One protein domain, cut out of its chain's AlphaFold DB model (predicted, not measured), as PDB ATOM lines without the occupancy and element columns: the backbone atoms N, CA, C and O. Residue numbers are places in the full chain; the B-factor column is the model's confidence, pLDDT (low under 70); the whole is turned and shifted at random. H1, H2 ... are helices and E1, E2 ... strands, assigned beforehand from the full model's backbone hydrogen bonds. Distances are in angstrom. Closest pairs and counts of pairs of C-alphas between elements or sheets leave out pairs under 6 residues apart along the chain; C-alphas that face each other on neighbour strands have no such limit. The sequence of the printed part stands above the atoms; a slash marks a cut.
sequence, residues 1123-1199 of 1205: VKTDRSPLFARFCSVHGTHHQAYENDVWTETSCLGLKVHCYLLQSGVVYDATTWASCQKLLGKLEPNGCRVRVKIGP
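AT A GLANCE: This is residues 1123 to 1199 of the 1205 residues of the protein "Putative dnaJ-like subfamily C member 14" of Stichopus japonicus (UniProt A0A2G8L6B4). A meander of three strands, E3 E4 E5, each the antiparallel neighbour of the one before, makes the middle, with the small antiparallel hairpin E1 E2 on one side and the short helix H1 on the other. The 77 printed residues run E1 E2 E3 E4 E5 H1, mostly strand, with under half in named elements. The whole is compact, radius of gyration of the C-alphas 11.3 A, spanning 30 by 29 by 22 A.

IN THESE COORDINATES: E1 is residues 1133 to 1135, from C-alpha 1133 at (-45.117, -5.631, 4.482); E2 is residues 1140 to 1142; E3 is residues 1148 to 1154, 19.2 A from first to last C-alpha; E4 is residues 1159 to 1166, 22.6 A; E5 is residues 1169 to 1172; H1 is residues 1174 to 1179, and C-alpha 1179 is at (-39.690, -26.301, 9.026).

HOW THE PARTS SIT: N 1133 and O 1142 of E1 and E2 are 3.0 A apart. The closest C-alphas of E1 and E3 are Phe 1134 and Glu 1152, 6.8 A. N 1152 of E3 and O 1161 of E4 are within hydrogen-bond range at 3.0 A, and N 1164 of E4 and O 1171 of E5 are within hydrogen-bond range at 3.0 A. H1, with every O i to N i+4 pair within hydrogen-bond range, stands up from the sheet over E4, height 8.0 A; C-alphas 1162 and 1174 are closest, 4.5 A.

THE WHOLE: The printed part has no cut; its named links are tight. Residues 1180 to 1199 hold no named element, and 1195 to 1196 pair with 1148 to 1149. Residue 1199 is under 70 in pLDDT.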
ATOM      1  N   VAL A1123     -38.207 -14.272  16.117       91.88
ATOM      2  CA  VAL A1123     -37.410 -13.112  16.541       91.88
ATOM      3  C   VAL A1123     -38.243 -11.847  16.380       91.88
ATOM      4  O   VAL A1123     -38.614 -11.495  15.263       91.88
ATOM      5  N   LYS A1124     -38.540 -11.144  17.480       93.12
ATOM      6  CA  LYS A1124     -39.235  -9.847  17.421       93.12
ATOM      7  C   LYS A1124     -38.443  -8.865  16.550       93.12
ATOM      8  O   LYS A1124     -37.228  -8.755  16.694       93.12
ATOM      9  N   THR A1125     -39.142  -8.138  15.684       93.38
ATOM     10  CA  THR A1125     -38.566  -7.096  14.825       93.38
ATOM     11  C   THR A1125     -39.065  -5.709  15.225       93.38
ATOM     12  O   THR A1125     -40.120  -5.571  15.846       93.38
ATOM     13  N   ASP A1126     -38.344  -4.672  14.802       93.88
ATOM     14  CA  ASP A1126     -38.717  -3.266  15.015       93.88
ATOM     15  C   ASP A1126     -39.721  -2.734  13.964       93.88
ATOM     16  O   ASP A1126     -39.940  -1.526  13.851       93.88
ATOM     17  N   ARG A1127     -40.324  -3.614  13.146       93.00
ATOM     18  CA  ARG A1127     -41.286  -3.221  12.104       93.00
ATOM     19  C   ARG A1127     -42.627  -2.824  12.729       93.00
ATOM     20  O   ARG A1127     -43.247  -3.617  13.435       93.00
ATOM     21  N   SER A1128     -43.123  -1.628  12.405       93.69
ATOM     22  CA  SER A1128     -44.493  -1.230  12.757       93.69
ATOM     23  C   SER A1128     -45.512  -1.999  11.905       93.69
ATOM     24  O   SER A1128     -45.344  -2.026  10.683       93.69
ATOM     25  N   PRO A1129     -46.603  -2.545  12.483       95.31
ATOM     26  CA  PRO A1129     -47.643  -3.259  11.734       95.31
ATOM     27  C   PRO A1129     -48.230  -2.457  10.564       95.31
ATOM     28  O   PRO A1129     -48.528  -3.022   9.516       95.31
ATOM     29  N   LEU A1130     -48.332  -1.130  10.712       93.69
ATOM     30  CA  LEU A1130     -48.911  -0.210   9.720       93.69
ATOM     31  C   LEU A1130     -48.135  -0.151   8.392       93.69
ATOM     32  O   LEU A1130     -48.699   0.224   7.369       93.69
ATOM     33  N   PHE A1131     -46.852  -0.515   8.400       93.31
ATOM     34  CA  PHE A1131     -45.975  -0.507   7.224       93.31
ATOM     35  C   PHE A1131     -44.988  -1.686   7.258       93.31
ATOM     36  O   PHE A1131     -43.827  -1.572   6.868       93.31
ATOM     37  N   ALA A1132     -45.450  -2.839   7.747       93.38
ATOM     38  CA  ALA A1132     -44.614  -4.015   7.958       93.38
ATOM     39  C   ALA A1132     -44.268  -4.777   6.670       93.38
ATOM     40  O   ALA A1132     -43.225  -5.426   6.631       93.38
ATOM     41  N   ARG A1133     -45.135  -4.727   5.647       94.00
ATOM     42  CA  ARG A1133     -45.117  -5.631   4.482       94.00
ATOM     43  C   ARG A1133     -44.582  -4.964   3.223       94.00
ATOM     44  O   ARG A1133     -45.307  -4.187   2.608       94.00
ATOM     45  N   PHE A1134     -43.371  -5.283   2.775       92.94
ATOM     46  CA  PHE A1134     -42.882  -4.778   1.490       92.94
ATOM     47  C   PHE A1134     -43.636  -5.404   0.301       92.94
ATOM     48  O   PHE A1134     -43.783  -6.623   0.215       92.94
ATOM     49  N   CYS A1135     -44.083  -4.569  -0.644       93.38
ATOM     50  CA  CYS A1135     -44.751  -4.993  -1.869       93.38
ATOM     51  C   CYS A1135     -43.924  -4.636  -3.113       93.38
ATOM     52  O   CYS A1135     -43.766  -3.459  -3.444       93.38
ATOM     53  N   SER A1136     -43.474  -5.643  -3.868       91.12
ATOM     54  CA  SER A1136     -42.713  -5.439  -5.114       91.12
ATOM     55  C   SER A1136     -43.538  -4.802  -6.236       91.12
ATOM     56  O   SER A1136     -42.997  -4.046  -7.035       91.12
ATOM     57  N   VAL A1137     -44.851  -5.065  -6.276       90.19
ATOM     58  CA  VAL A1137     -45.779  -4.554  -7.305       90.19
ATOM     59  C   VAL A1137     -45.971  -3.037  -7.205       90.19
ATOM     60  O   VAL A1137     -46.136  -2.367  -8.220       90.19
ATOM     61  N   HIS A1138     -45.938  -2.490  -5.986       90.38
ATOM     62  CA  HIS A1138     -46.140  -1.061  -5.727       90.38
ATOM     63  C   HIS A1138     -44.853  -0.311  -5.348       90.38
ATOM     64  O   HIS A1138     -44.850   0.915  -5.336       90.38
ATOM     65  N   GLY A1139     -43.773  -1.024  -5.004       91.38
ATOM     66  CA  GLY A1139     -42.532  -0.433  -4.488       91.38
ATOM     67  C   GLY A1139     -42.657   0.169  -3.080       91.38
ATOM     68  O   GLY A1139     -41.769   0.899  -2.643       91.38
ATOM     69  N   THR A1140     -43.752  -0.111  -2.370       93.62
ATOM     70  CA  THR A1140     -44.118   0.503  -1.084       93.62
ATOM     71  C   THR A1140     -44.359  -0.545  -0.001       93.62
ATOM     72  O   THR A1140     -44.476  -1.738  -0.280       93.62
ATOM     73  N   HIS A1141     -44.430  -0.095   1.254       94.31
ATOM     74  CA  HIS A1141     -44.826  -0.942   2.376       94.31
ATOM     75  C   HIS A1141     -46.334  -0.846   2.629       94.31
ATOM     76  O   HIS A1141     -46.925   0.228   2.543       94.31
ATOM     77  N   HIS A1142     -46.946  -1.987   2.927       92.62
ATOM     78  CA  HIS A1142     -48.358  -2.174   3.244       92.62
ATOM     79  C   HIS A1142     -48.526  -2.493   4.734       92.62
ATOM     80  O   HIS A1142     -47.600  -2.974   5.394       92.62
ATOM     81  N   GLN A1143     -49.741  -2.292   5.240       94.81
ATOM     82  CA  GLN A1143     -50.145  -2.770   6.558       94.81
ATOM     83  C   GLN A1143     -50.205  -4.309   6.598       94.81
ATOM     84  O   GLN A1143     -50.671  -4.957   5.652       94.81
ATOM     85  N   ALA A1144     -49.737  -4.881   7.708       94.06
ATOM     86  CA  ALA A1144     -50.059  -6.234   8.143       94.06
ATOM     87  C   ALA A1144     -51.270  -6.204   9.084       94.06
ATOM     88  O   ALA A1144     -51.398  -5.305   9.921       94.06
ATOM     89  N   TYR A1145     -52.133  -7.203   8.956       92.81
ATOM     90  CA  TYR A1145     -53.236  -7.479   9.869       92.81
ATOM     91  C   TYR A1145     -52.890  -8.649  10.787       92.81
ATOM     92  O   TYR A1145     -51.972  -9.421  10.513       92.81
ATOM     93  N   GLU A1146     -53.621  -8.779  11.890       93.12
ATOM     94  CA  GLU A1146     -53.363  -9.809  12.895       93.12
ATOM     95  C   GLU A1146     -53.395 -11.221  12.270       93.12
ATOM     96  O   GLU A1146     -54.253 -11.536  11.432       93.12
ATOM     97  N   ASN A1147     -52.405 -12.034  12.646       91.19
ATOM     98  CA  ASN A1147     -52.078 -13.354  12.101       91.19
ATOM     99  C   ASN A1147     -51.710 -13.412  10.598       91.19
ATOM    100  O   ASN A1147     -51.644 -14.508  10.038       91.19
ATOM    101  N   ASP A1148     -51.439 -12.283   9.923       92.31
ATOM    102  CA  ASP A1148     -50.883 -12.283   8.559       92.31
ATOM    103  C   ASP A1148     -49.488 -12.927   8.521       92.31
ATOM    104  O   ASP A1148     -48.580 -12.481   9.226       92.31
ATOM    105  N   VAL A1149     -49.292 -13.894   7.617       92.94
ATOM    106  CA  VAL A1149     -47.974 -14.437   7.254       92.94
ATOM    107  C   VAL A1149     -47.589 -13.958   5.857       92.94
ATOM    108  O   VAL A1149     -48.351 -14.107   4.896       92.94
ATOM    109  N   TRP A1150     -46.381 -13.417   5.712       93.88
ATOM    110  CA  TRP A1150     -45.843 -13.007   4.415       93.88
ATOM    111  C   TRP A1150     -44.350 -13.297   4.289       93.88
ATOM    112  O   TRP A1150     -43.635 -13.422   5.280       93.88
ATOM    113  N   THR A1151     -43.866 -13.383   3.052       94.25
ATOM    114  CA  THR A1151     -42.440 -13.544   2.750       94.25
ATOM    115  C   THR A1151     -41.883 -12.314   2.039       94.25
ATOM    116  O   THR A1151     -42.588 -11.649   1.282       94.25
ATOM    117  N   GLU A1152     -40.607 -12.007   2.266       93.50
ATOM    118  CA  GLU A1152     -39.872 -10.920   1.604       93.50
ATOM    119  C   GLU A1152     -38.480 -11.391   1.185       93.50
ATOM    120  O   GLU A1152     -37.843 -12.182   1.884       93.50
ATOM    121  N   THR A1153     -37.975 -10.887   0.060       93.12
ATOM    122  CA  THR A1153     -36.609 -11.187  -0.390       93.12
ATOM    123  C   THR A1153     -35.606 -10.152   0.103       93.12
ATOM    124  O   THR A1153     -35.685  -8.985  -0.279       93.12
ATOM    125  N   SER A1154     -34.592 -10.596   0.844       89.38
ATOM    126  CA  SER A1154     -33.374  -9.824   1.105       89.38
ATOM    127  C   SER A1154     -32.227 -10.289   0.187       89.38
ATOM    128  O   SER A1154     -32.391 -11.195  -0.636       89.38
ATOM    129  N   CYS A1155     -31.062  -9.635   0.270       85.94
ATOM    130  CA  CYS A1155     -29.846 -10.004  -0.474       85.94
ATOM    131  C   CYS A1155     -30.061 -10.247  -1.989       85.94
ATOM    132  O   CYS A1155     -29.635 -11.273  -2.511       85.94
ATOM    133  N   LEU A1156     -30.725  -9.318  -2.695       82.81
ATOM    134  CA  LEU A1156     -31.009  -9.407  -4.144       82.81
ATOM    135  C   LEU A1156     -31.792 -10.674  -4.567       82.81
ATOM    136  O   LEU A1156     -31.621 -11.164  -5.680       82.81
ATOM    137  N   GLY A1157     -32.634 -11.222  -3.684       82.00
ATOM    138  CA  GLY A1157     -33.401 -12.448  -3.943       82.00
ATOM    139  C   GLY A1157     -32.763 -13.723  -3.388       82.00
ATOM    140  O   GLY A1157     -33.433 -14.747  -3.313       82.00
ATOM    141  N   LEU A1158     -31.503 -13.672  -2.941       85.19
ATOM    142  CA  LEU A1158     -30.762 -14.846  -2.450       85.19
ATOM    143  C   LEU A1158     -31.222 -15.350  -1.071       85.19
ATOM    144  O   LEU A1158     -30.776 -16.408  -0.629       85.19
ATOM    145  N   LYS A1159     -32.071 -14.595  -0.366       89.44
ATOM    146  CA  LYS A1159     -32.643 -14.976   0.930       89.44
ATOM    147  C   LYS A1159     -34.113 -14.592   0.985       89.44
ATOM    148  O   LYS A1159     -34.456 -13.454   0.676       89.44
ATOM    149  N   VAL A1160     -34.955 -15.515   1.438       91.50
ATOM    150  CA  VAL A1160     -36.369 -15.259   1.734       91.50
ATOM    151  C   VAL A1160     -36.540 -15.255   3.248       91.50
ATOM    152  O   VAL A1160     -36.249 -16.257   3.899       91.50
ATOM    153  N   HIS A1161     -37.000 -14.134   3.794       93.56
ATOM    154  CA  HIS A1161     -37.483 -14.047   5.169       93.56
ATOM    155  C   HIS A1161     -38.980 -14.346   5.191       93.56
ATOM    156  O   HIS A1161     -39.686 -13.990   4.247       93.56
ATOM    157  N   CYS A1162     -39.464 -14.963   6.265       94.44
ATOM    158  CA  CYS A1162     -40.884 -15.069   6.570       94.44
ATOM    159  C   CYS A1162     -41.193 -14.238   7.811       94.44
ATOM    160  O   CYS A1162     -40.506 -14.368   8.825       94.44
ATOM    161  N   TYR A1163     -42.235 -13.424   7.737       94.94
ATOM    162  CA  TYR A1163     -42.710 -12.592   8.829       94.94
ATOM    163  C   TYR A1163     -44.143 -12.971   9.205       94.94
ATOM    164  O   TYR A1163     -44.936 -13.379   8.354       94.94
ATOM    165  N   LEU A1164     -44.449 -12.819  10.491       94.31
ATOM    166  CA  LEU A1164     -45.765 -13.005  11.093       94.31
ATOM    167  C   LEU A1164     -46.100 -11.760  11.920       94.31
ATOM    168  O   LEU A1164     -45.245 -11.279  12.667       94.31
ATOM    169  N   LEU A1165     -47.335 -11.261  11.830       93.12
ATOM    170  CA  LEU A1165     -47.884 -10.354  12.841       93.12
ATOM    171  C   LEU A1165     -48.677 -11.160  13.877       93.12
ATOM    172  O   LEU A1165     -49.655 -11.807  13.511       93.12
ATOM    173  N   GLN A1166     -48.278 -11.095  15.146       90.81
ATOM    174  CA  GLN A1166     -48.994 -11.732  16.255       90.81
ATOM    175  C   GLN A1166     -48.954 -10.842  17.505       90.81
ATOM    176  O   GLN A1166     -47.932 -10.226  17.809       90.81
ATOM    177  N   SER A1167     -50.075 -10.740  18.218       88.12
ATOM    178  CA  SER A1167     -50.298  -9.822  19.341       88.12
ATOM    179  C   SER A1167     -49.909  -8.371  19.011       88.12
ATOM    180  O   SER A1167     -49.319  -7.673  19.839       88.12
ATOM    181  N   GLY A1168     -50.173  -7.918  17.778       90.31
ATOM    182  CA  GLY A1168     -49.773  -6.590  17.296       90.31
ATOM    183  C   GLY A1168     -48.257  -6.373  17.125       90.31
ATOM    184  O   GLY A1168     -47.830  -5.241  16.895       90.31
ATOM    185  N   VAL A1169     -47.433  -7.423  17.209       91.94
ATOM    186  CA  VAL A1169     -45.967  -7.374  17.070       91.94
ATOM    187  C   VAL A1169     -45.517  -8.166  15.842       91.94
ATOM    188  O   VAL A1169     -45.987  -9.273  15.593       91.94
ATOM    189  N   VAL A1170     -44.596  -7.601  15.052       94.75
ATOM    190  CA  VAL A1170     -44.037  -8.267  13.865       94.75
ATOM    191  C   VAL A1170     -42.820  -9.102  14.256       94.75
ATOM    192  O   VAL A1170     -41.815  -8.560  14.727       94.75
ATOM    193  N   TYR A1171     -42.875 -10.402  13.991       94.88
ATOM    194  CA  TYR A1171     -41.789 -11.350  14.223       94.88
ATOM    195  C   TYR A1171     -41.216 -11.883  12.907       94.88
ATOM    196  O   TYR A1171     -41.958 -12.148  11.964       94.88
ATOM    197  N   ASP A1172     -39.901 -12.100  12.857       94.75
ATOM    198  CA  ASP A1172     -39.264 -12.980  11.876       94.75
ATOM    199  C   ASP A1172     -39.491 -14.433  12.321       94.75
ATOM    200  O   ASP A1172     -39.001 -14.880  13.364       94.75
ATOM    201  N   ALA A1173     -40.281 -15.151  11.524       94.38
ATOM    202  CA  ALA A1173     -40.664 -16.544  11.707       94.38
ATOM    203  C   ALA A1173     -40.020 -17.449  10.634       94.38
ATOM    204  O   ALA A1173     -40.518 -18.540  10.347       94.38
ATOM    205  N   THR A1174     -38.906 -17.023  10.019       93.69
ATOM    206  CA  THR A1174     -38.210 -17.772   8.951       93.69
ATOM    207  C   THR A1174     -37.792 -19.175   9.406       93.69
ATOM    208  O   THR A1174     -37.832 -20.119   8.617       93.69
ATOM    209  N   THR A1175     -37.450 -19.346  10.685       90.44
ATOM    210  CA  THR A1175     -37.117 -20.631  11.329       90.44
ATOM    211  C   THR A1175     -38.286 -21.623  11.287       90.44
ATOM    212  O   THR A1175     -38.125 -22.759  10.838       90.44
ATOM    213  N   TRP A1176     -39.472 -21.186  11.713       92.81
ATOM    214  CA  TRP A1176     -40.727 -21.939  11.670       92.81
ATOM    215  C   TRP A1176     -41.174 -22.204  10.227       92.81
ATOM    216  O   TRP A1176     -41.418 -23.348   9.844       92.81
ATOM    217  N   ALA A1177     -41.173 -21.168   9.383       91.31
ATOM    218  CA  ALA A1177     -41.573 -21.255   7.980       91.31
ATOM    219  C   ALA A1177     -40.666 -22.179   7.144       91.31
ATOM    220  O   ALA A1177     -41.134 -22.798   6.186       91.31
ATOM    221  N   SER A1178     -39.387 -22.310   7.517       90.25
ATOM    222  CA  SER A1178     -38.469 -23.302   6.943       90.25
ATOM    223  C   SER A1178     -38.896 -24.729   7.293       90.25
ATOM    224  O   SER A1178     -38.965 -25.580   6.409       90.25
ATOM    225  N   CYS A1179     -39.234 -24.987   8.562       90.88
ATOM    226  CA  CYS A1179     -39.690 -26.301   9.026       90.88
ATOM    227  C   CYS A1179     -41.014 -26.713   8.358       90.88
ATOM    228  O   CYS A1179     -41.123 -27.807   7.807       90.88
ATOM    229  N   GLN A1180     -41.964 -25.779   8.289       88.00
ATOM    230  CA  GLN A1180     -43.264 -25.914   7.619       88.00
ATOM    231  C   GLN A1180     -43.198 -25.954   6.075       88.00
ATOM    232  O   GLN A1180     -44.218 -26.096   5.388       88.00
ATOM    233  N   LYS A1181     -41.997 -25.812   5.492       88.06
ATOM    234  CA  LYS A1181     -41.765 -25.726   4.038       88.06
ATOM    235  C   LYS A1181     -42.606 -24.619   3.369       88.06
ATOM    236  O   LYS A1181     -42.960 -24.725   2.196       88.06
ATOM    237  N   LEU A1182     -42.937 -23.555   4.109       85.00
ATOM    238  CA  LEU A1182     -43.744 -22.418   3.645       85.00
ATOM    239  C   LEU A1182     -42.950 -21.469   2.741       85.00
ATOM    240  O   LEU A1182     -43.531 -20.879   1.833       85.00
ATOM    241  N   LEU A1183     -41.626 -21.377   2.921       84.00
ATOM    242  CA  LEU A1183     -40.753 -20.506   2.116       84.00
ATOM    243  C   LEU A1183     -40.798 -20.795   0.603       84.00
ATOM    244  O   LEU A1183     -40.523 -19.898  -0.185       84.00
ATOM    245  N   GLY A1184     -41.151 -22.021   0.197       80.25
ATOM    246  CA  GLY A1184     -41.356 -22.398  -1.211       80.25
ATOM    247  C   GLY A1184     -42.815 -22.351  -1.688       80.25
ATOM    248  O   GLY A1184     -43.071 -22.601  -2.860       80.25
ATOM    249  N   LYS A1185     -43.771 -22.068  -0.791       83.38
ATOM    250  CA  LYS A1185     -45.218 -21.975  -1.079       83.38
ATOM    251  C   LYS A1185     -45.709 -20.521  -1.142       83.38
ATOM    252  O   LYS A1185     -46.704 -20.236  -1.804       83.38
ATOM    253  N   LEU A1186     -45.040 -19.610  -0.429       84.75
ATOM    254  CA  LEU A1186     -45.396 -18.193  -0.329       84.75
ATOM    255  C   LEU A1186     -44.623 -17.339  -1.342       84.75
ATOM    256  O   LEU A1186     -43.395 -17.295  -1.323       84.75
ATOM    257  N   GLU A1187     -45.358 -16.611  -2.183       86.44
ATOM    258  CA  GLU A1187     -44.799 -15.676  -3.165       86.44
ATOM    259  C   GLU A1187     -44.216 -14.435  -2.459       86.44
ATOM    260  O   GLU A1187     -44.970 -13.690  -1.820       86.44
ATOM    261  N   PRO A1188     -42.894 -14.191  -2.545       89.06
ATOM    262  CA  PRO A1188     -42.254 -13.144  -1.764       89.06
ATOM    263  C   PRO A1188     -42.551 -11.743  -2.302       89.06
ATOM    264  O   PRO A1188     -42.573 -11.499  -3.510       89.06
ATOM    265  N   ASN A1189     -42.688 -10.790  -1.379       89.62
ATOM    266  CA  ASN A1189     -43.045  -9.389  -1.621       89.62
ATOM    267  C   ASN A1189     -44.456  -9.212  -2.239       89.62
ATOM    268  O   ASN A1189     -44.746  -8.200  -2.887       89.62
ATOM    269  N   GLY A1190     -45.333 -10.207  -2.063       85.38
ATOM    270  CA  GLY A1190     -46.677 -10.243  -2.636       85.38
ATOM    271  C   GLY A1190     -47.620  -9.161  -2.090       85.38
ATOM    272  O   GLY A1190     -47.727  -8.932  -0.882       85.38
ATOM    273  N   CYS A1191     -48.373  -8.521  -2.993       85.62
ATOM    274  CA  CYS A1191     -49.340  -7.467  -2.655       85.62
ATOM    275  C   CYS A1191     -50.427  -7.918  -1.663       85.62
ATOM    276  O   CYS A1191     -50.850  -7.138  -0.809       85.62
ATOM    277  N   ARG A1192     -50.887  -9.169  -1.755       83.56
ATOM    278  CA  ARG A1192     -51.891  -9.751  -0.855       83.56
ATOM    279  C   ARG A1192     -51.259 -10.880  -0.046       83.56
ATOM    280  O   ARG A1192     -50.533 -11.698  -0.607       83.56
ATOM    281  N   VAL A1193     -51.570 -10.939   1.245       82.06
ATOM    282  CA  VAL A1193     -51.295 -12.116   2.081       82.06
ATOM    283  C   VAL A1193     -52.124 -13.289   1.564       82.06
ATOM    284  O   VAL A1193     -53.297 -13.122   1.236       82.06
ATOM    285  N   ARG A1194     -51.496 -14.466   1.461       76.31
ATOM    286  CA  ARG A1194     -52.142 -15.724   1.037       76.31
ATOM    287  C   ARG A1194     -52.281 -16.749   2.161       76.31
ATOM    288  O   ARG A1194     -53.000 -17.724   1.992       76.31
ATOM    289  N   VAL A1195     -51.604 -16.538   3.290       83.88
ATOM    290  CA  VAL A1195     -51.690 -17.385   4.483       83.88
ATOM    291  C   VAL A1195     -51.892 -16.481   5.689       83.88
ATOM    292  O   VAL A1195     -51.057 -15.628   5.980       83.88
ATOM    293  N   LYS A1196     -52.990 -16.700   6.401       85.12
ATOM    294  CA  LYS A1196     -53.131 -16.289   7.794       85.12
ATOM    295  C   LYS A1196     -52.947 -17.528   8.657       85.12
ATOM    296  O   LYS A1196     -53.385 -18.607   8.256       85.12
ATOM    297  N   ILE A1197     -52.333 -17.385   9.824       83.06
ATOM    298  CA  ILE A1197     -52.485 -18.413  10.858       83.06
ATOM    299  C   ILE A1197     -53.914 -18.278  11.402       83.06
ATOM    300  O   ILE A1197     -54.434 -17.165  11.517       83.06
ATOM    301  N   GLY A1198     -54.584 -19.393  11.693       71.44
ATOM    302  CA  GLY A1198     -55.809 -19.327  12.491       71.44
ATOM    303  C   GLY A1198     -55.501 -18.734  13.874       71.44
ATOM    304  O   GLY A1198     -54.345 -18.794  14.303       71.44
ATOM    305  N   PRO A1199     -56.490 -18.182  14.598       57.31
ATOM    306  CA  PRO A1199     -56.278 -17.867  16.005       57.31
ATOM    307  C   PRO A1199     -55.812 -19.144  16.710       57.31
ATOM    308  O   PRO A1199     -56.496 -20.169  16.665       57.31
TER     309      PRO A1199